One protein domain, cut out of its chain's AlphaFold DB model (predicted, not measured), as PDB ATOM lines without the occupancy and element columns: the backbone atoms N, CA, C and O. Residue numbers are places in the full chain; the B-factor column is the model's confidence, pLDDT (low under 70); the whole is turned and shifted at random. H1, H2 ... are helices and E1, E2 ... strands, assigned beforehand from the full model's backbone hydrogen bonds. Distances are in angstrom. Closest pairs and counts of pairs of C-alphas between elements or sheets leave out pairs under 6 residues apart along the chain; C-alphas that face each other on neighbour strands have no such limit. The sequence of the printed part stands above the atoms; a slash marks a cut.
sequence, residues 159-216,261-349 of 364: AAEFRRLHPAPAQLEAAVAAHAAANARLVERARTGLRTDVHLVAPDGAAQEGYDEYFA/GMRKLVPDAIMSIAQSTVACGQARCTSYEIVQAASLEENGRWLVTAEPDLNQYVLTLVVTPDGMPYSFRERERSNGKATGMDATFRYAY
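Overview. This is residues 159 to 216 and 261 to 349 of the 364 residues of an uncharacterized protein of Massilia flava (UniProt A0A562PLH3). One large, twisted antiparallel sheet of seven strands forms a broad wall, and the long helix H2 lies slantwise over one of its faces. At one corner E4 runs on into a small two-strand hairpin, E5 and E6, with the short helix H1 beside E6. The printed part has 147 residues with two named helices and then nine named strands along the chain; the large sheet has the order E2, E1, E9, E8, E7, E4, E3, and the class is mixed, helices and strands. The whole is compact, with a radius of gyration of the C-alphas of 15.8 A, and rounded, spanning 42 by 35 by 32 A.

Along the chain. Start at one edge of the large sheet with E2, residues 207 to 214, and go on to E1, residues 194 to 201; each is 22.6 A from first to last C-alpha. Next come E9, residues 337 to 347, 27.7 A, and E8, residues 325 to 334, 27.0 A. Then find E7, residues 311 to 319, 26.0 A, and E4, residues 283 to 293, 31.4 A. The other edge is E3, residues 270 to 280, 25.2 A. C-alpha 347, where E9 ends, is at (-37.145, 47.614, -21.588). The small sheet is E5, residues 295 to 298, 9.6 A, with E6, residues 301 to 305, 13.3 A. Find C-alpha 172 at (-13.314, 47.214, -16.817); from there H2, residues 172 to 190, runs 26.9 A to C-alpha 190 at (-39.593, 48.892, -11.287). H1, residues 159 to 165, is 10.2 A long.

Arrangement. Look first at E7, E8 and E9, a meander, each strand the antiparallel neighbour of the one before. E7 and E8, a hairpin, have N 316 and O 329 within hydrogen-bond range at 2.8 A, and the hairpin E8 and E9 has N 330 and O 343 at 2.8 A. E9 bends by 66 degrees at residue 340. E1 is the antiparallel neighbour of E9, with N 199 and O 344 within hydrogen-bond range at 2.9 A, and the hairpin E1 and E2, of which E2 is an edge strand, has N 198 and O 210 at 2.8 A. Beside E7 you find E4, with N 290 and O 315 at 2.8 A, and then E3, with N 276 and O 287 at 2.9 A; E3 and E4 are a hairpin, and E3 bends by 65 degrees at residue 277. E4 runs on into E5 at 59 degrees, and the hairpin E5 and E6 has N 296 and O 303 at 2.9 A. H2 on one face of the sheet makes two layers, helix over sheet, at a height over the sheet of 8.5 A. It lies over E8, and only just over E1, E7 and E4, with 3 C-alphas on each; on the local plane its line and that of E8 stand at 56 degrees, slantwise to the strands. The closest C-alphas of H2 and E8 are those of Ala 182 and Pro 325, 5.4 A apart. The closest C-alphas of H1 and E6 are those of Ala 159 and Trp 302, 6.0 A apart. H1 only grazes the large sheet, with residues 162 to 165, and is apart from H2. Every O i to N i+4 pair is within hydrogen-bond range in H2, and 2 of 3 are in H1.

Size, cuts and confidence. The two C-alphas farthest apart are those of Gln 282 and Asn 299, 46.3 A. Residues 217 to 260 are not printed; across this cut, in the link from E2 to E3, C-alphas 216 and 261 are 16.2 A apart. Of the links that are printed whole, H1 to H2 is short and the others are tight. The mean pLDDT of the printed part is 88.9, and the model's confidence is under 70 at residues 216, 261, 308 and 309.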
ATOM      1  N   ALA A 159      -9.967  34.086  -7.806       84.62
ATOM      2  CA  ALA A 159      -9.955  35.333  -8.578       84.62
ATOM      3  C   ALA A 159      -8.529  35.823  -8.916       84.62
ATOM      4  O   ALA A 159      -8.258  36.241 -10.041       84.62
ATOM      5  N   ALA A 160      -7.594  35.713  -7.965       86.38
ATOM      6  CA  ALA A 160      -6.201  36.108  -8.162       86.38
ATOM      7  C   ALA A 160      -5.480  35.234  -9.204       86.38
ATOM      8  O   ALA A 160      -4.771  35.757 -10.062       86.38
ATOM      9  N   GLU A 161      -5.661  33.914  -9.158       86.44
ATOM     10  CA  GLU A 161      -5.087  32.986 -10.141       86.44
ATOM     11  C   GLU A 161      -5.686  33.195 -11.531       86.44
ATOM     12  O   GLU A 161      -4.947  33.269 -12.511       86.44
ATOM     13  N   PHE A 162      -7.005  33.379 -11.612       88.12
ATOM     14  CA  PHE A 162      -7.687  33.693 -12.862       88.12
ATOM     15  C   PHE A 162      -7.132  34.977 -13.491       88.12
ATOM     16  O   PHE A 162      -6.794  34.999 -14.672       88.12
ATOM     17  N   ARG A 163      -6.942  36.032 -12.689       89.38
ATOM     18  CA  ARG A 163      -6.405  37.321 -13.151       89.38
ATOM     19  C   ARG A 163      -4.967  37.254 -13.652       89.38
ATOM     20  O   ARG A 163      -4.588  38.071 -14.488       89.38
ATOM     21  N   ARG A 164      -4.173  36.284 -13.189       87.50
ATOM     22  CA  ARG A 164      -2.825  36.045 -13.729       87.50
ATOM     23  C   ARG A 164      -2.860  35.528 -15.167       87.50
ATOM     24  O   ARG A 164      -1.941  35.832 -15.919       87.50
ATOM     25  N   LEU A 165      -3.888  34.761 -15.535       85.00
ATOM     26  CA  LEU A 165      -4.064  34.199 -16.880       85.00
ATOM     27  C   LEU A 165      -4.904  35.107 -17.788       85.00
ATOM     28  O   LEU A 165      -4.655  35.188 -18.988       85.00
ATOM     29  N   HIS A 166      -5.853  35.838 -17.204       89.00
ATOM     30  CA  HIS A 166      -6.744  36.771 -17.887       89.00
ATOM     31  C   HIS A 166      -6.646  38.159 -17.231       89.00
ATOM     32  O   HIS A 166      -7.462  38.498 -16.362       89.00
ATOM     33  N   PRO A 167      -5.640  38.974 -17.607       91.88
ATOM     34  CA  PRO A 167      -5.493  40.330 -17.095       91.88
ATOM     35  C   PRO A 167      -6.762  41.164 -17.303       91.88
ATOM     36  O   PRO A 167      -7.497  40.970 -18.272       91.88
ATOM     37  N   ALA A 168      -7.026  42.096 -16.386       93.25
ATOM     38  CA  ALA A 168      -8.212  42.942 -16.456       93.25
ATOM     39  C   ALA A 168      -8.244  43.758 -17.768       93.25
ATOM     40  O   ALA A 168      -7.236  44.374 -18.126       93.25
ATOM     41  N   PRO A 169      -9.385  43.804 -18.480       94.50
ATOM     42  CA  PRO A 169      -9.514  44.627 -19.677       94.50
ATOM     43  C   PRO A 169      -9.471  46.119 -19.324       94.50
ATOM     44  O   PRO A 169      -9.978  46.537 -18.284       94.50
ATOM     45  N   ALA A 170      -8.923  46.946 -20.220       93.56
ATOM     46  CA  ALA A 170      -8.758  48.386 -19.992       93.56
ATOM     47  C   ALA A 170     -10.081  49.122 -19.693       93.56
ATOM     48  O   ALA A 170     -10.088  50.124 -18.988       93.56
ATOM     49  N   GLN A 171     -11.208  48.624 -20.211       93.50
ATOM     50  CA  GLN A 171     -12.536  49.221 -20.040       93.50
ATOM     51  C   GLN A 171     -13.296  48.693 -18.809       93.50
ATOM     52  O   GLN A 171     -14.484  48.991 -18.667       93.50
ATOM     53  N   LEU A 172     -12.654  47.902 -17.936       94.88
ATOM     54  CA  LEU A 172     -13.314  47.214 -16.817       94.88
ATOM     55  C   LEU A 172     -14.138  48.161 -15.943       94.88
ATOM     56  O   LEU A 172     -15.332  47.934 -15.750       94.88
ATOM     57  N   GLU A 173     -13.524  49.237 -15.455       95.12
ATOM     58  CA  GLU A 173     -14.182  50.184 -14.550       95.12
ATOM     59  C   GLU A 173     -15.396  50.853 -15.204       95.12
ATOM     60  O   GLU A 173     -16.474  50.902 -14.612       95.12
ATOM     61  N   ALA A 174     -15.250  51.308 -16.453       92.31
ATOM     62  CA  ALA A 174     -16.318  51.976 -17.188       92.31
ATOM     63  C   ALA A 174     -17.519  51.048 -17.438       92.31
ATOM     64  O   ALA A 174     -18.662  51.451 -17.223       92.31
ATOM     65  N   ALA A 175     -17.277  49.795 -17.842       93.69
ATOM     66  CA  ALA A 175     -18.349  48.832 -18.086       93.69
ATOM     67  C   ALA A 175     -19.059  48.414 -16.791       93.69
ATOM     68  O   ALA A 175     -20.288  48.348 -16.762       93.69
ATOM     69  N   VAL A 176     -18.308  48.179 -15.708       95.00
ATOM     70  CA  VAL A 176     -18.880  47.849 -14.392       95.00
ATOM     71  C   VAL A 176     -19.720  49.013 -13.863       95.00
ATOM     72  O   VAL A 176     -20.841  48.791 -13.401       95.00
ATOM     73  N   ALA A 177     -19.235  50.252 -13.986       94.38
ATOM     74  CA  ALA A 177     -19.982  51.442 -13.589       94.38
ATOM     75  C   ALA A 177     -21.262  51.627 -14.419       94.38
ATOM     76  O   ALA A 177     -22.331  51.857 -13.851       94.38
ATOM     77  N   ALA A 178     -21.186  51.469 -15.746       93.75
ATOM     78  CA  ALA A 178     -22.349  51.548 -16.629       93.75
ATOM     79  C   ALA A 178     -23.394  50.476 -16.286       93.75
ATOM     80  O   ALA A 178     -24.585  50.773 -16.206       93.75
ATOM     81  N   HIS A 179     -22.952  49.245 -16.020       94.19
ATOM     82  CA  HIS A 179     -23.829  48.146 -15.629       94.19
ATOM     83  C   HIS A 179     -24.495  48.386 -14.267       94.19
ATOM     84  O   HIS A 179     -25.697  48.167 -14.118       94.19
ATOM     85  N   ALA A 180     -23.744  48.866 -13.273       91.38
ATOM     86  CA  ALA A 180     -24.283  49.196 -11.956       91.38
ATOM     87  C   ALA A 180     -25.310  50.341 -12.027       91.38
ATOM     88  O   ALA A 180     -26.386  50.240 -11.436       91.38
ATOM     89  N   ALA A 181     -25.013  51.394 -12.795       92.81
ATOM     90  CA  ALA A 181     -25.920  52.520 -13.003       92.81
ATOM     91  C   ALA A 181     -27.205  52.102 -13.737       92.81
ATOM     92  O   ALA A 181     -28.299  52.504 -13.337       92.81
ATOM     93  N   ALA A 182     -27.088  51.267 -14.774       92.38
ATOM     94  CA  ALA A 182     -28.235  50.722 -15.495       92.38
ATOM     95  C   ALA A 182     -29.137  49.890 -14.569       92.38
ATOM     96  O   ALA A 182     -30.351  50.097 -14.547       92.38
ATOM     97  N   ASN A 183     -28.546  49.016 -13.748       87.50
ATOM     98  CA  ASN A 183     -29.295  48.202 -12.792       87.50
ATOM     99  C   ASN A 183     -30.016  49.061 -11.737       87.50
ATOM    100  O   ASN A 183     -31.195  48.851 -11.465       87.50
ATOM    101  N   ALA A 184     -29.345  50.079 -11.184       86.06
ATOM    102  CA  ALA A 184     -29.964  51.002 -10.228       86.06
ATOM    103  C   ALA A 184     -31.193  51.710 -10.827       86.06
ATOM    104  O   ALA A 184     -32.252  51.758 -10.203       86.06
ATOM    105  N   ARG A 185     -31.089  52.173 -12.077       88.62
ATOM    106  CA  ARG A 185     -32.195  52.817 -12.800       88.62
ATOM    107  C   ARG A 185     -33.352  51.868 -13.091       88.62
ATOM    108  O   ARG A 185     -34.506  52.285 -13.017       88.62
ATOM    109  N   LEU A 186     -33.075  50.602 -13.404       85.62
ATOM    110  CA  LEU A 186     -34.126  49.593 -13.561       85.62
ATOM    111  C   LEU A 186     -34.875  49.361 -12.258       85.62
ATOM    112  O   LEU A 186     -36.103  49.360 -12.269       85.62
ATOM    113  N   VAL A 187     -34.157  49.234 -11.140       81.56
ATOM    114  CA  VAL A 187     -34.768  49.091  -9.814       81.56
ATOM    115  C   VAL A 187     -35.642  50.304  -9.488       81.56
ATOM    116  O   VAL A 187     -36.771  50.141  -9.029       81.56
ATOM    117  N   GLU A 188     -35.172  51.521  -9.765       82.31
ATOM    118  CA  GLU A 188     -35.971  52.740  -9.589       82.31
ATOM    119  C   GLU A 188     -37.235  52.739 -10.456       82.31
ATOM    120  O   GLU A 188     -38.315  53.059  -9.961       82.31
ATOM    121  N   ARG A 189     -37.140  52.331 -11.727       83.19
ATOM    122  CA  ARG A 189     -38.304  52.242 -12.624       83.19
ATOM    123  C   ARG A 189     -39.279  51.145 -12.223       83.19
ATOM    124  O   ARG A 189     -40.487  51.370 -12.263       83.19
ATOM    125  N   ALA A 190     -38.779  49.995 -11.782       80.44
ATOM    126  CA  ALA A 190     -39.593  48.892 -11.287       80.44
ATOM    127  C   ALA A 190     -40.475  49.324 -10.101       80.44
ATOM    128  O   ALA A 190     -41.634  48.917 -10.025       80.44
ATOM    129  N   ARG A 191     -39.996  50.246  -9.246       77.00
ATOM    130  CA  ARG A 191     -40.797  50.865  -8.166       77.00
ATOM    131  C   ARG A 191     -41.967  51.718  -8.653       77.00
ATOM    132  O   ARG A 191     -42.757  52.160  -7.830       77.00
ATOM    133  N   THR A 192     -42.087  51.983  -9.949       77.06
ATOM    134  CA  THR A 192     -43.212  52.724 -10.543       77.06
ATOM    135  C   THR A 192     -43.980  51.908 -11.582       77.06
ATOM    136  O   THR A 192     -44.892  52.433 -12.212       77.06
ATOM    137  N   GLY A 193     -43.641  50.625 -11.743       82.31
ATOM    138  CA  GLY A 193     -44.121  49.792 -12.840       82.31
ATOM    139  C   GLY A 193     -43.126  49.774 -13.999       82.31
ATOM    140  O   GLY A 193     -42.851  50.806 -14.607       82.31
ATOM    141  N   LEU A 194     -42.594  48.594 -14.320       86.31
ATOM    142  CA  LEU A 194     -41.699  48.390 -15.461       86.31
ATOM    143  C   LEU A 194     -42.131  47.155 -16.240       86.31
ATOM    144  O   LEU A 194     -42.294  46.091 -15.646       86.31
ATOM    145  N   ARG A 195     -42.245  47.286 -17.564       90.31
ATOM    146  CA  ARG A 195     -42.376  46.149 -18.472       90.31
ATOM    147  C   ARG A 195     -41.082  45.913 -19.235       90.31
ATOM    148  O   ARG A 195     -40.456  46.857 -19.716       90.31
ATOM    149  N   THR A 196     -40.714  44.650 -19.368       91.19
ATOM    150  CA  THR A 196     -39.571  44.190 -20.150       91.19
ATOM    151  C   THR A 196     -40.049  43.126 -21.119       91.19
ATOM    152  O   THR A 196     -40.566  42.106 -20.684       91.19
ATOM    153  N   ASP A 197     -39.893  43.343 -22.417       93.12
ATOM    154  CA  ASP A 197     -40.156  42.311 -23.415       93.12
ATOM    155  C   ASP A 197     -39.012  41.296 -23.386       93.12
ATOM    156  O   ASP A 197     -37.836  41.672 -23.389       93.12
ATOM    157  N   VAL A 198     -39.357  40.011 -23.347       92.06
ATOM    158  CA  VAL A 198     -38.404  38.912 -23.186       92.06
ATOM    159  C   VAL A 198     -38.499  37.966 -24.372       92.06
ATOM    160  O   VAL A 198     -39.574  37.466 -24.708       92.06
ATOM    161  N   HIS A 199     -37.351  37.695 -24.982       94.19
ATOM    162  CA  HIS A 199     -37.183  36.714 -26.043       94.19
ATOM    163  C   HIS A 199     -36.108  35.712 -25.623       94.19
ATOM    164  O   HIS A 199     -34.969  36.097 -25.355       94.19
ATOM    165  N   LEU A 200     -36.477  34.438 -25.541       92.06
ATOM    166  CA  LEU A 200     -35.602  33.348 -25.123       92.06
ATOM    167  C   LEU A 200     -35.433  32.372 -26.282       92.06
ATOM    168  O   LEU A 200     -36.429  31.891 -26.818       92.06
ATOM    169  N   VAL A 201     -34.195  32.026 -26.625       92.62
ATOM    170  CA  VAL A 201     -33.890  31.011 -27.642       92.62
ATOM    171  C   VAL A 201     -33.104  29.879 -27.000       92.62
ATOM    172  O   VAL A 201     -32.024  30.097 -26.455       92.62
ATOM    173  N   ALA A 202     -33.648  28.669 -27.049       89.88
ATOM    174  CA  ALA A 202     -32.993  27.470 -26.551       89.88
ATOM    175  C   ALA A 202     -31.837  27.024 -27.464       89.88
ATOM    176  O   ALA A 202     -31.797  27.396 -28.640       89.88
ATOM    177  N   PRO A 203     -30.901  26.191 -26.964       86.12
ATOM    178  CA  PRO A 203     -29.798  25.671 -27.775       86.12
ATOM    179  C   PRO A 203     -30.233  24.895 -29.028       86.12
ATOM    180  O   PRO A 203     -29.479  24.831 -29.996       86.12
ATOM    181  N   ASP A 204     -31.434  24.308 -29.022       87.38
ATOM    182  CA  ASP A 204     -32.033  23.599 -30.162       87.38
ATOM    183  C   ASP A 204     -32.783  24.524 -31.142       87.38
ATOM    184  O   ASP A 204     -33.308  24.061 -32.155       87.38
ATOM    185  N   GLY A 205     -32.817  25.831 -30.862       88.12
ATOM    186  CA  GLY A 205     -33.495  26.850 -31.658       88.12
ATOM    187  C   GLY A 205     -34.953  27.101 -31.269       88.12
ATOM    188  O   GLY A 205     -35.574  27.988 -31.857       88.12
ATOM    189  N   ALA A 206     -35.515  26.378 -30.292       89.56
ATOM    190  CA  ALA A 206     -36.868  26.650 -29.819       89.56
ATOM    191  C   ALA A 206     -36.947  28.043 -29.176       89.56
ATOM    192  O   ALA A 206     -36.187  28.364 -28.259       89.56
ATOM    193  N   ALA A 207     -37.874  28.875 -29.653       90.31
ATOM    194  CA  ALA A 207     -38.035  30.248 -29.191       90.31
ATOM    195  C   ALA A 207     -39.276  30.405 -28.304       90.31
ATOM    196  O   ALA A 207     -40.341  29.855 -28.591       90.31
ATOM    197  N   GLN A 208     -39.142  31.194 -27.242       90.31
ATOM    198  CA  GLN A 208     -40.241  31.630 -26.387       90.31
ATOM    199  C   GLN A 208     -40.235  33.150 -26.302       90.31
ATOM    200  O   GLN A 208     -39.203  33.768 -26.044       90.31
ATOM    201  N   GLU A 209     -41.408  33.743 -26.479       91.94
ATOM    202  CA  GLU A 209     -41.601  35.187 -26.408       91.94
ATOM    203  C   GLU A 209     -42.610  35.541 -25.326       91.94
ATOM    204  O   GLU A 209     -43.513  34.761 -24.994       91.94
ATOM    205  N   GLY A 210     -42.449  36.732 -24.769       92.81
ATOM    206  CA  GLY A 210     -43.351  37.257 -23.770       92.81
ATOM    207  C   GLY A 210     -42.816  38.523 -23.128       92.81
ATOM    208  O   GLY A 210     -42.078  39.284 -23.747       92.81
ATOM    209  N   TYR A 211     -43.214  38.761 -21.886       92.38
ATOM    210  CA  TYR A 211     -42.824  39.947 -21.143       92.38
ATOM    211  C   TYR A 211     -42.797  39.690 -19.640       92.38
ATOM    212  O   TYR A 211     -43.503  38.817 -19.132       92.38
ATOM    213  N   ASP A 212     -42.015  40.504 -18.949       89.50
ATOM    214  CA  ASP A 212     -41.940  40.596 -17.500       89.50
ATOM    215  C   ASP A 212     -42.459  41.958 -17.051       89.50
ATOM    216  O   ASP A 212     -42.088  42.992 -17.603       89.50
ATOM    217  N   GLU A 213     -43.322  41.960 -16.047       87.75
ATOM    218  CA  GLU A 213     -43.860  43.139 -15.383       87.75
ATOM    219  C   GLU A 213     -43.388  43.149 -13.929       87.75
ATOM    220  O   GLU A 213     -43.588  42.190 -13.182       87.75
ATOM    221  N   TYR A 214     -42.781  44.256 -13.518       80.44
ATOM    222  CA  TYR A 214     -42.367  44.514 -12.144       80.44
ATOM    223  C   TYR A 214     -43.320  45.538 -11.532       80.44
ATOM    224  O   TYR A 214     -43.574  46.580 -12.142       80.44
ATOM    225  N   PHE A 215     -43.849  45.244 -10.341       74.50
ATOM    226  CA  PHE A 215     -44.870  46.067  -9.691       74.50
ATOM    227  C   PHE A 215     -44.322  46.768  -8.451       74.50
ATOM    228  O   PHE A 215     -43.564  46.208  -7.664       74.50
ATOM    229  N   ALA A 216     -44.789  47.998  -8.260       57.47
ATOM    230  CA  ALA A 216     -44.501  48.824  -7.097       57.47
ATOM    231  C   ALA A 216     -45.305  48.439  -5.844       57.47
ATOM    232  O   ALA A 216     -44.894  48.733  -4.722       57.47
ATOM    233  N   GLY A 261     -33.681  40.975 -14.183       65.00
ATOM    234  CA  GLY A 261     -33.363  40.661 -15.574       65.00
ATOM    235  C   GLY A 261     -31.964  41.085 -16.018       65.00
ATOM    236  O   GLY A 261     -31.691  41.062 -17.215       65.00
ATOM    237  N   MET A 262     -31.078  41.474 -15.093       82.50
ATOM    238  CA  MET A 262     -29.671  41.758 -15.392       82.50
ATOM    239  C   MET A 262     -28.763  40.980 -14.448       82.50
ATOM    240  O   MET A 262     -28.656  41.298 -13.262       82.50
ATOM    241  N   ARG A 263     -28.023  40.018 -15.005       87.00
ATOM    242  CA  ARG A 263     -27.033  39.247 -14.253       87.00
ATOM    243  C   ARG A 263     -26.018  40.170 -13.583       87.00
ATOM    244  O   ARG A 263     -25.411  41.028 -14.220       87.00
ATOM    245  N   LYS A 264     -25.767  39.939 -12.294       84.75
ATOM    246  CA  LYS A 264     -24.694  40.615 -11.557       84.75
ATOM    247  C   LYS A 264     -23.335  40.329 -12.206       84.75
ATOM    248  O   LYS A 264     -22.956  39.171 -12.383       84.75
ATOM    249  N   LEU A 265     -22.582  41.390 -12.493       91.00
ATOM    250  CA  LEU A 265     -21.188  41.265 -12.907       91.00
ATOM    251  C   LEU A 265     -20.304  40.883 -11.718       91.00
ATOM    252  O   LEU A 265     -20.458  41.409 -10.615       91.00
ATOM    253  N   VAL A 266     -19.337  40.010 -11.978       92.19
ATOM    254  CA  VAL A 266     -18.243  39.662 -11.071       92.19
ATOM    255  C   VAL A 266     -16.974  40.230 -11.697       92.19
ATOM    256  O   VAL A 266     -16.423  39.604 -12.605       92.19
ATOM    257  N   PRO A 267     -16.518  41.429 -11.270       93.38
ATOM    258  CA  PRO A 267     -15.434  42.143 -11.933       93.38
ATOM    259  C   PRO A 267     -14.181  41.305 -12.103       93.38
ATOM    260  O   PRO A 267     -13.536  41.447 -13.128       93.38
ATOM    261  N   ASP A 268     -13.879  40.397 -11.174       92.00
ATOM    262  CA  ASP A 268     -12.705  39.523 -11.219       92.00
ATOM    263  C   ASP A 268     -12.818  38.326 -12.172       92.00
ATOM    264  O   ASP A 268     -11.807  37.703 -12.469       92.00
ATOM    265  N   ALA A 269     -14.007  38.040 -12.701       92.81
ATOM    266  CA  ALA A 269     -14.243  36.977 -13.678       92.81
ATOM    267  C   ALA A 269     -14.382  37.503 -15.122       92.81
ATOM    268  O   ALA A 269     -14.553  36.722 -16.057       92.81
ATOM    269  N   ILE A 270     -14.336  38.826 -15.334       95.19
ATOM    270  CA  ILE A 270     -14.471  39.431 -16.669       95.19
ATOM    271  C   ILE A 270     -13.197  39.202 -17.487       95.19
ATOM    272  O   ILE A 270     -12.119  39.663 -17.110       95.19
ATOM    273  N   MET A 271     -13.329  38.526 -18.620       93.19
ATOM    274  CA  MET A 271     -12.234  38.193 -19.531       93.19
ATOM    275  C   MET A 271     -11.978  39.297 -20.549       93.19
ATOM    276  O   MET A 271     -10.835  39.653 -20.813       93.19
ATOM    277  N   SER A 272     -13.042  39.829 -21.146       95.62
ATOM    278  CA  SER A 272     -12.937  40.841 -22.190       95.62
ATOM    279  C   SER A 272     -14.168  41.731 -22.224       95.62
ATOM    280  O   SER A 272     -15.253  41.358 -21.770       95.62
ATOM    281  N   ILE A 273     -13.966  42.938 -22.749       97.56
ATOM    282  CA  ILE A 273     -15.014  43.926 -22.963       97.56
ATOM    283  C   ILE A 273     -14.812  44.517 -24.352       97.56
ATOM    284  O   ILE A 273     -13.738  45.034 -24.657       97.56
ATOM    285  N   ALA A 274     -15.851  44.477 -25.177       97.06
ATOM    286  CA  ALA A 274     -15.917  45.227 -26.419       97.06
ATOM    287  C   ALA A 274     -16.963  46.336 -26.280       97.06
ATOM    288  O   ALA A 274     -18.141  46.081 -26.027       97.06
ATOM    289  N   GLN A 275     -16.522  47.581 -26.449       96.50
ATOM    290  CA  GLN A 275     -17.396  48.747 -26.465       96.50
ATOM    291  C   GLN A 275     -17.633  49.191 -27.908       96.50
ATOM    292  O   GLN A 275     -16.697  49.300 -28.698       96.50
ATOM    293  N   SER A 276     -18.884  49.472 -28.256       96.69
ATOM    294  CA  SER A 276     -19.253  49.981 -29.578       96.69
ATOM    295  C   SER A 276     -20.434  50.944 -29.502       96.69
ATOM    296  O   SER A 276     -21.116  51.041 -28.480       96.69
ATOM    297  N   THR A 277     -20.682  51.667 -30.593       97.12
ATOM    298  CA  THR A 277     -21.857  52.532 -30.735       97.12
ATOM    299  C   THR A 277     -22.884  51.841 -31.620       97.12
ATOM    300  O   THR A 277     -22.590  51.499 -32.765       97.12
ATOM    301  N   VAL A 278     -24.106  51.682 -31.118       96.88
ATOM    302  CA  VAL A 278     -25.207  51.001 -31.816       96.88
ATOM    303  C   VAL A 278     -26.420  51.919 -31.947       96.88
ATOM    304  O   VAL A 278     -26.566  52.891 -31.207       96.88
ATOM    305  N   ALA A 279     -27.290  51.653 -32.918       95.19
ATOM    306  CA  ALA A 279     -28.574  52.345 -33.010       95.19
ATOM    307  C   ALA A 279     -29.572  51.747 -32.002       95.19
ATOM    308  O   ALA A 279     -29.635  50.529 -31.848       95.19
ATOM    309  N   CYS A 280     -30.357  52.596 -31.338       90.44
ATOM    310  CA  CYS A 280     -31.373  52.190 -30.366       90.44
ATOM    311  C   CYS A 280     -32.593  53.121 -30.460       90.44
ATOM    312  O   CYS A 280     -32.642  54.216 -29.895       90.44
ATOM    313  N   GLY A 281     -33.580  52.724 -31.263       85.31
ATOM    314  CA  GLY A 281     -34.652  53.636 -31.665       85.31
ATOM    315  C   GLY A 281     -34.096  54.820 -32.466       85.31
ATOM    316  O   GLY A 281     -33.411  54.619 -33.464       85.31
ATOM    317  N   GLN A 282     -34.380  56.047 -32.023       85.31
ATOM    318  CA  GLN A 282     -33.935  57.285 -32.685       85.31
ATOM    319  C   GLN A 282     -32.577  57.809 -32.176       85.31
ATOM    320  O   GLN A 282     -32.099  58.838 -32.647       85.31
ATOM    321  N   ALA A 283     -31.951  57.129 -31.209       90.56
ATOM    322  CA  ALA A 283     -30.698  57.559 -30.589       90.56
ATOM    323  C   ALA A 283     -29.508  56.660 -30.971       90.56
ATOM    324  O   ALA A 283     -29.657  55.544 -31.481       90.56
ATOM    325  N   ARG A 284     -28.298  57.159 -30.693       96.44
ATOM    326  CA  ARG A 284     -27.061  56.370 -30.677       96.44
ATOM    327  C   ARG A 284     -26.777  55.945 -29.239       96.44
ATOM    328  O   ARG A 284     -26.592  56.798 -28.380       96.44
ATOM    329  N   CYS A 285     -26.754  54.642 -28.999       97.31
ATOM    330  CA  CYS A 285     -26.461  54.038 -27.707       97.31
ATOM    331  C   CYS A 285     -25.020  53.549 -27.637       97.31
ATOM    332  O   CYS A 285     -24.400  53.246 -28.659       97.31
ATOM    333  N   THR A 286     -24.523  53.385 -26.416       97.38
ATOM    334  CA  THR A 286     -23.302  52.625 -26.152       97.38
ATOM    335  C   THR A 286     -23.665  51.170 -25.880       97.38
ATOM    336  O   THR A 286     -24.564  50.888 -25.091       97.38
ATOM    337  N   SER A 287     -22.975  50.246 -26.539       97.69
ATOM    338  CA  SER A 287     -23.080  48.806 -26.314       97.69
ATOM    339  C   SER A 287     -21.811  48.303 -25.644       97.69
ATOM    340  O   SER A 287     -20.715  48.572 -26.136       97.69
ATOM    341  N   TYR A 288     -21.971  47.543 -24.567       97.69
ATOM    342  CA  TYR A 288     -20.913  46.811 -23.882       97.69
ATOM    343  C   TYR A 288     -21.163  45.316 -24.067       97.69
ATOM    344  O   TYR A 288     -22.132  44.785 -23.528       97.69
ATOM    345  N   GLU A 289     -20.310  44.643 -24.835       97.69
ATOM    346  CA  GLU A 289     -20.248  43.182 -24.869       97.69
ATOM    347  C   GLU A 289     -19.185  42.722 -23.870       97.69
ATOM    348  O   GLU A 289     -18.015  43.074 -23.999       97.69
ATOM    349  N   ILE A 290     -19.603  41.979 -22.853       97.50
ATOM    350  CA  ILE A 290     -18.792  41.546 -21.720       97.50
ATOM    351  C   ILE A 290     -18.742  40.023 -21.750       97.50
ATOM    352  O   ILE A 290     -19.775  39.361 -21.637       97.50
ATOM    353  N   VAL A 291     -17.542  39.465 -21.874       95.62
ATOM    354  CA  VAL A 291     -17.322  38.027 -21.701       95.62
ATOM    355  C   VAL A 291     -16.846  37.801 -20.277       95.62
ATOM    356  O   VAL A 291     -15.795  38.304 -19.882       95.62
ATOM    357  N   GLN A 292     -17.629  37.066 -19.495       94.50
ATOM    358  CA  GLN A 292     -17.344  36.778 -18.093       94.50
ATOM    359  C   GLN A 292     -17.318  35.270 -17.868       94.50
ATOM    360  O   GLN A 292     -18.269  34.580 -18.222       94.50
ATOM    361  N   ALA A 293     -16.271  34.758 -17.234       92.31
ATOM    362  CA  ALA A 293     -16.233  33.373 -16.795       92.31
ATOM    363  C   ALA A 293     -17.313  33.103 -15.728       92.31
ATOM    364  O   ALA A 293     -17.694  33.986 -14.949       92.31
ATOM    365  N   ALA A 294     -17.829  31.876 -15.687       88.06
ATOM    366  CA  ALA A 294     -18.736  31.466 -14.629       88.06
ATOM    367  C   ALA A 294     -18.014  31.542 -13.279       88.06
ATOM    368  O   ALA A 294     -16.817  31.271 -13.165       88.06
ATOM    369  N   SER A 295     -18.746  31.947 -12.247       86.56
ATOM    370  CA  SER A 295     -18.177  32.131 -10.918       86.56
ATOM    371  C   SER A 295     -19.161  31.743  -9.828       86.56
ATOM    372  O   SER A 295     -20.378  31.784 -10.017       86.56
ATOM    373  N   LEU A 296     -18.605  31.334  -8.695       83.69
ATOM    374  CA  LEU A 296     -19.319  30.924  -7.497       83.69
ATOM    375  C   LEU A 296     -18.742  31.685  -6.308       83.69
ATOM    376  O   LEU A 296     -17.524  31.775  -6.165       83.69
ATOM    377  N   GLU A 297     -19.609  32.212  -5.454       78.69
ATOM    378  CA  GLU A 297     -19.186  32.764  -4.172       78.69
ATOM    379  C   GLU A 297     -19.173  31.645  -3.124       78.69
ATOM    380  O   GLU A 297     -20.206  31.053  -2.820       78.69
ATOM    381  N   GLU A 298     -18.000  31.352  -2.565       73.56
ATOM    382  CA  GLU A 298     -17.814  30.377  -1.494       73.56
ATOM    383  C   GLU A 298     -17.079  31.047  -0.327       73.56
ATOM    384  O   GLU A 298     -15.970  31.561  -0.482       73.56
ATOM    385  N   ASN A 299     -17.708  31.076   0.854       76.94
ATOM    386  CA  ASN A 299     -17.158  31.702   2.066       76.94
ATOM    387  C   ASN A 299     -16.695  33.165   1.859       76.94
ATOM    388  O   ASN A 299     -15.634  33.566   2.341       76.94
ATOM    389  N   GLY A 300     -17.476  33.955   1.110       75.81
ATOM    390  CA  GLY A 300     -17.171  35.360   0.803       75.81
ATOM    391  C   GLY A 300     -16.027  35.556  -0.199       75.81
ATOM    392  O   GLY A 300     -15.463  36.647  -0.287       75.81
ATOM    393  N   ARG A 301     -15.635  34.504  -0.926       76.81
ATOM    394  CA  ARG A 301     -14.604  34.546  -1.969       76.81
ATOM    395  C   ARG A 301     -15.176  34.079  -3.297       76.81
ATOM    396  O   ARG A 301     -15.929  33.112  -3.339       76.81
ATOM    397  N   TRP A 302     -14.766  34.726  -4.383       80.75
ATOM    398  CA  TRP A 302     -15.135  34.306  -5.732       80.75
ATOM    399  C   TRP A 302     -14.178  33.239  -6.257       80.75
ATOM    400  O   TRP A 302     -12.964  33.452  -6.351       80.75
ATOM    401  N   LEU A 303     -14.756  32.102  -6.622       84.56
ATOM    402  CA  LEU A 303     -14.140  31.052  -7.417       84.56
ATOM    403  C   LEU A 303     -14.587  31.214  -8.865       84.56
ATOM    404  O   LEU A 303     -15.768  31.437  -9.123       84.56
ATOM    405  N   VAL A 304     -13.653  31.108  -9.804       87.06
ATOM    406  CA  VAL A 304     -13.889  31.344 -11.233       87.06
ATOM    407  C   VAL A 304     -13.542  30.079 -12.006       87.06
ATOM    408  O   VAL A 304     -12.502  29.477 -11.752       87.06
ATOM    409  N   THR A 305     -14.400  29.652 -12.933       83.31
ATOM    410  CA  THR A 305     -14.089  28.509 -13.805       83.31
ATOM    411  C   THR A 305     -12.862  28.818 -14.660       83.31
ATOM    412  O   THR A 305     -12.777  29.901 -15.238       83.31
ATOM    413  N   ALA A 306     -11.940  27.867 -14.758       75.88
ATOM    414  CA  ALA A 306     -10.711  27.951 -15.532       75.88
ATOM    415  C   ALA A 306     -10.709  26.925 -16.677       75.88
ATOM    416  O   ALA A 306     -11.492  25.973 -16.692       75.88
ATOM    417  N   GLU A 307      -9.824  27.127 -17.653       72.94
ATOM    418  CA  GLU A 307      -9.619  26.187 -18.760       72.94
ATOM    419  C   GLU A 307      -9.176  24.793 -18.256       72.94
ATOM    420  O   GLU A 307      -8.496  24.703 -17.229       72.94
ATOM    421  N   PRO A 308      -9.522  23.691 -18.960       61.00
ATOM    422  CA  PRO A 308     -10.220  23.618 -20.252       61.00
ATOM    423  C   PRO A 308     -11.756  23.651 -20.167       61.00
ATOM    424  O   PRO A 308     -12.393  23.759 -21.209       61.00
ATOM    425  N   ASP A 309     -12.347  23.595 -18.970       64.81
ATOM    426  CA  ASP A 309     -13.804  23.558 -18.741       64.81
ATOM    427  C   ASP A 309     -14.399  24.959 -18.543       64.81
ATOM    428  O   ASP A 309     -15.236  25.201 -17.665       64.81
ATOM    429  N   LEU A 310     -13.919  25.915 -19.338       77.75
ATOM    430  CA  LEU A 310     -14.273  27.314 -19.180       77.75
ATOM    431  C   LEU A 310     -15.730  27.539 -19.600       77.75
ATOM    432  O   LEU A 310     -16.068  27.672 -20.783       77.75
ATOM    433  N   ASN A 311     -16.593  27.611 -18.592       87.12
ATOM    434  CA  ASN A 311     -17.947  28.113 -18.732       87.12
ATOM    435  C   ASN A 311     -17.912  29.638 -18.697       87.12
ATOM    436  O   ASN A 311     -17.197  30.246 -17.903       87.12
ATOM    437  N   GLN A 312     -18.690  30.269 -19.560       91.25
ATOM    438  CA  GLN A 312     -18.693  31.714 -19.717       91.25
ATOM    439  C   GLN A 312     -20.092  32.225 -20.040       91.25
ATOM    440  O   GLN A 312     -20.899  31.553 -20.683       91.25
ATOM    441  N   TYR A 313     -20.338  33.462 -19.652       93.19
ATOM    442  CA  TYR A 313     -21.487  34.251 -20.041       93.19
ATOM    443  C   TYR A 313     -21.018  35.348 -20.989       93.19
ATOM    444  O   TYR A 313     -20.071  36.077 -20.696       93.19
ATOM    445  N   VAL A 314     -21.690  35.464 -22.128       95.56
ATOM    446  CA  VAL A 314     -21.565  36.617 -23.019       95.56
ATOM    447  C   VAL A 314     -22.753  37.518 -22.744       95.56
ATOM    448  O   VAL A 314     -23.893  37.155 -23.037       95.56
ATOM    449  N   LEU A 315     -22.476  38.667 -22.140       96.75
ATOM    450  CA  LEU A 315     -23.468  39.650 -21.733       96.75
ATOM    451  C   LEU A 315     -23.380  40.848 -22.674       96.75
ATOM    452  O   LEU A 315     -22.296  41.371 -22.904       96.75
ATOM    453  N   THR A 316     -24.502  41.310 -23.210       97.50
ATOM    454  CA  THR A 316     -24.550  42.532 -24.019       97.50
ATOM    455  C   THR A 316     -25.496  43.523 -23.369       97.50
ATOM    456  O   THR A 316     -26.707  43.314 -23.350       97.50
ATOM    457  N   LEU A 317     -24.945  44.621 -22.860       97.25
ATOM    458  CA  LEU A 317     -25.707  45.734 -22.312       97.25
ATOM    459  C   LEU A 317     -25.699  46.894 -23.307       97.25
ATOM    460  O   LEU A 317     -24.637  47.410 -23.649       97.25
ATOM    461  N   VAL A 318     -26.879  47.341 -23.728       97.44
ATOM    462  CA  VAL A 318     -27.042  48.546 -24.549       97.44
ATOM    463  C   VAL A 318     -27.658  49.638 -23.687       97.44
ATOM    464  O   VAL A 318     -28.743  49.443 -23.145       97.44
ATOM    465  N   VAL A 319     -26.990  50.785 -23.577       96.50
ATOM    466  CA  VAL A 319     -27.439  51.941 -22.786       96.50
ATOM    467  C   VAL A 319     -27.610  53.182 -23.649       96.50
ATOM    468  O   VAL A 319     -26.793  53.476 -24.525       96.50
ATOM    469  N   THR A 320     -28.682  53.920 -23.390       95.31
ATOM    470  CA  THR A 320     -28.971  55.219 -24.000       95.31
ATOM    471  C   THR A 320     -28.019  56.306 -23.490       95.31
ATOM    472  O   THR A 320     -27.380  56.122 -22.450       95.31
ATOM    473  N   PRO A 321     -27.910  57.459 -24.183       92.56
ATOM    474  CA  PRO A 321     -27.036  58.559 -23.759       92.56
ATOM    475  C   PRO A 321     -27.320  59.090 -22.353       92.56
ATOM    476  O   PRO A 321     -26.410  59.548 -21.671       92.56
ATOM    477  N   ASP A 322     -28.575  59.025 -21.908       91.00
ATOM    478  CA  ASP A 322     -28.967  59.414 -20.558       91.00
ATOM    479  C   ASP A 322     -28.636  58.342 -19.514       91.00
ATOM    480  O   ASP A 322     -28.784  58.632 -18.335       91.00
ATOM    481  N   GLY A 323     -28.172  57.148 -19.905       90.50
ATOM    482  CA  GLY A 323     -27.745  56.055 -19.024       90.50
ATOM    483  C   GLY A 323     -28.823  55.016 -18.704       90.50
ATOM    484  O   GLY A 323     -28.611  54.177 -17.831       90.50
ATOM    485  N   MET A 324     -29.983  55.060 -19.366       92.06
ATOM    486  CA  MET A 324     -31.020  54.035 -19.213       92.06
ATOM    487  C   MET A 324     -30.665  52.785 -20.036       92.06
ATOM    488  O   MET A 324     -30.202  52.902 -21.172       92.06
ATOM    489  N   PRO A 325     -30.888  51.566 -19.523       93.62
ATOM    490  CA  PRO A 325     -30.702  50.371 -20.335       93.62
ATOM    491  C   PRO A 325     -31.779  50.290 -21.419       93.62
ATOM    492  O   PRO A 325     -32.972  50.338 -21.148       93.62
ATOM    493  N   TYR A 326     -31.367  50.161 -22.670       94.81
ATOM    494  CA  TYR A 326     -32.265  49.920 -23.794       94.81
ATOM    495  C   TYR A 326     -32.579  48.426 -23.928       94.81
ATOM    496  O   TYR A 326     -33.735  48.023 -24.061       94.81
ATOM    497  N   SER A 327     -31.540  47.594 -23.844       95.44
ATOM    498  CA  SER A 327     -31.663  46.140 -23.865       95.44
ATOM    499  C   SER A 327     -30.522  45.470 -23.116       95.44
ATOM    500  O   SER A 327     -29.398  45.981 -23.105       95.44
ATOM    501  N   PHE A 328     -30.798  44.289 -22.579       96.06
ATOM    502  CA  PHE A 328     -29.806  43.378 -22.026       96.06
ATOM    503  C   PHE A 328     -29.917  42.025 -22.727       96.06
ATOM    504  O   PHE A 328     -31.018  41.555 -23.003       96.06
ATOM    505  N   ARG A 329     -28.788  41.402 -23.047       96.12
ATOM    506  CA  ARG A 329     -28.736  40.056 -23.613       96.12
ATOM    507  C   ARG A 329     -27.756  39.209 -22.827       96.12
ATOM    508  O   ARG A 329     -26.671  39.681 -22.509       96.12
ATOM    509  N   GLU A 330     -28.108  37.958 -22.590       95.06
ATOM    510  CA  GLU A 330     -27.254  36.970 -21.945       95.06
ATOM    511  C   GLU A 330     -27.206  35.693 -22.781       95.06
ATOM    512  O   GLU A 330     -28.235  35.181 -23.217       95.06
ATOM    513  N   ARG A 331     -25.999  35.157 -22.977       94.19
ATOM    514  CA  ARG A 331     -25.788  33.841 -23.575       94.19
ATOM    515  C   ARG A 331     -24.774  33.047 -22.769       94.19
ATOM    516  O   ARG A 331     -23.626  33.466 -22.633       94.19
ATOM    517  N   GLU A 332     -25.171  31.866 -22.324       91.50
ATOM    518  CA  GLU A 332     -24.273  30.920 -21.669       91.50
ATOM    519  C   GLU A 332     -23.532  30.063 -22.702       91.50
ATOM    520  O   GLU A 332     -24.128  29.533 -23.650       91.50
ATOM    521  N   ARG A 333     -22.220  29.916 -22.518       86.44
ATOM    522  CA  ARG A 333     -21.385  29.018 -23.308       86.44
ATOM    523  C   ARG A 333     -20.541  28.126 -22.408       86.44
ATOM    524  O   ARG A 333     -19.964  28.597 -21.435       86.44
ATOM    525  N   SER A 334     -20.364  26.884 -22.828       84.94
ATOM    526  CA  SER A 334     -19.365  25.959 -22.298       84.94
ATOM    527  C   SER A 334     -18.442  25.552 -23.435       84.94
ATOM    528  O   SER A 334     -18.912  25.149 -24.505       84.94
ATOM    529  N   ASN A 335     -17.130  25.705 -23.247       76.94
ATOM    530  CA  ASN A 335     -16.113  25.288 -24.219       76.94
ATOM    531  C   ASN A 335     -16.383  25.842 -25.634       76.94
ATOM    532  O   ASN A 335     -16.339  25.135 -26.642       76.94
ATOM    533  N   GLY A 336     -16.755  27.125 -25.695       75.31
ATOM    534  CA  GLY A 336     -17.065  27.848 -26.933       75.31
ATOM    535  C   GLY A 336     -18.433  27.548 -27.563       75.31
ATOM    536  O   GLY A 336     -18.816  28.242 -28.505       75.31
ATOM    537  N   LYS A 337     -19.203  26.581 -27.047       81.62
ATOM    538  CA  LYS A 337     -20.535  26.211 -27.558       81.62
ATOM    539  C   LYS A 337     -21.640  26.776 -26.676       81.62
ATOM    540  O   LYS A 337     -21.472  26.840 -25.466       81.62
ATOM    541  N   ALA A 338     -22.768  27.166 -27.268       82.88
ATOM    542  CA  ALA A 338     -23.941  27.579 -26.500       82.88
ATOM    543  C   ALA A 338     -24.512  26.382 -25.724       82.88
ATOM    544  O   ALA A 338     -24.754  25.329 -26.314       82.88
ATOM    545  N   THR A 339     -24.700  26.544 -24.417       85.44
ATOM    546  CA  THR A 339     -25.222  25.489 -23.527       85.44
ATOM    547  C   THR A 339     -26.497  25.885 -22.802       85.44
ATOM    548  O   THR A 339     -27.284  25.006 -22.461       85.44
ATOM    549  N   GLY A 340     -26.722  27.183 -22.606       86.44
ATOM    550  CA  GLY A 340     -27.940  27.723 -22.012       86.44
ATOM    551  C   GLY A 340     -28.803  28.479 -23.018       86.44
ATOM    552  O   GLY A 340     -28.491  28.560 -24.210       86.44
ATOM    553  N   MET A 341     -29.898  29.047 -22.517       87.56
ATOM    554  CA  MET A 341     -30.770  29.919 -23.303       87.56
ATOM    555  C   MET A 341     -30.016  31.195 -23.709       87.56
ATOM    556  O   MET A 341     -29.265  31.764 -22.918       87.56
ATOM    557  N   ASP A 342     -30.254  31.673 -24.927       93.12
ATOM    558  CA  ASP A 342     -29.952  33.047 -25.323       93.12
ATOM    559  C   ASP A 342     -31.149  33.917 -24.933       93.12
ATOM    560  O   ASP A 342     -32.222  33.823 -25.535       93.12
ATOM    561  N   ALA A 343     -30.990  34.699 -23.870       93.12
ATOM    562  CA  ALA A 343     -32.039  35.531 -23.308       93.12
ATOM    563  C   ALA A 343     -31.829  36.987 -23.722       93.12
ATOM    564  O   ALA A 343     -30.764  37.555 -23.498       93.12
ATOM    565  N   THR A 344     -32.846  37.605 -24.314       95.00
ATOM    566  CA  THR A 344     -32.853  39.024 -24.677       95.00
ATOM    567  C   THR A 344     -33.999  39.732 -23.971       95.00
ATOM    568  O   THR A 344     -35.154  39.336 -24.096       95.00
ATOM    569  N   PHE A 345     -33.668  40.820 -23.288       93.75
ATOM    570  CA  PHE A 345     -34.558  41.682 -22.526       93.75
ATOM    571  C   PHE A 345     -34.575  43.068 -23.176       93.75
ATOM    572  O   PHE A 345     -33.516  43.666 -23.392       93.75
ATOM    573  N   ARG A 346     -35.756  43.596 -23.502       94.12
ATOM    574  CA  ARG A 346     -35.943  44.956 -24.036       94.12
ATOM    575  C   ARG A 346     -36.874  45.740 -23.126       94.12
ATOM    576  O   ARG A 346     -38.002  45.325 -22.887       94.12
ATOM    577  N   TYR A 347     -36.413  46.873 -22.616       91.12
ATOM    578  CA  TYR A 347     -37.145  47.614 -21.588       91.12
ATOM    579  C   TYR A 347     -38.153  48.587 -22.218       91.12
ATOM    580  O   TYR A 347     -37.782  49.492 -22.968       91.12
ATOM    581  N   ALA A 348     -39.439  48.409 -21.908       89.06
ATOM    582  CA  ALA A 348     -40.555  49.142 -22.502       89.06
ATOM    583  C   ALA A 348     -41.049  50.267 -21.572       89.06
ATOM    584  O   ALA A 348     -42.097  50.177 -20.935       89.06
ATOM    585  N   TYR A 349     -40.297  51.369 -21.514       86.12
ATOM    586  CA  TYR A 349     -40.558  52.484 -20.586       86.12
ATOM    587  C   TYR A 349     -41.873  53.246 -20.814       86.12
ATOM    588  O   TYR A 349     -42.341  53.935 -19.912       86.12
TER     589      TYR A 349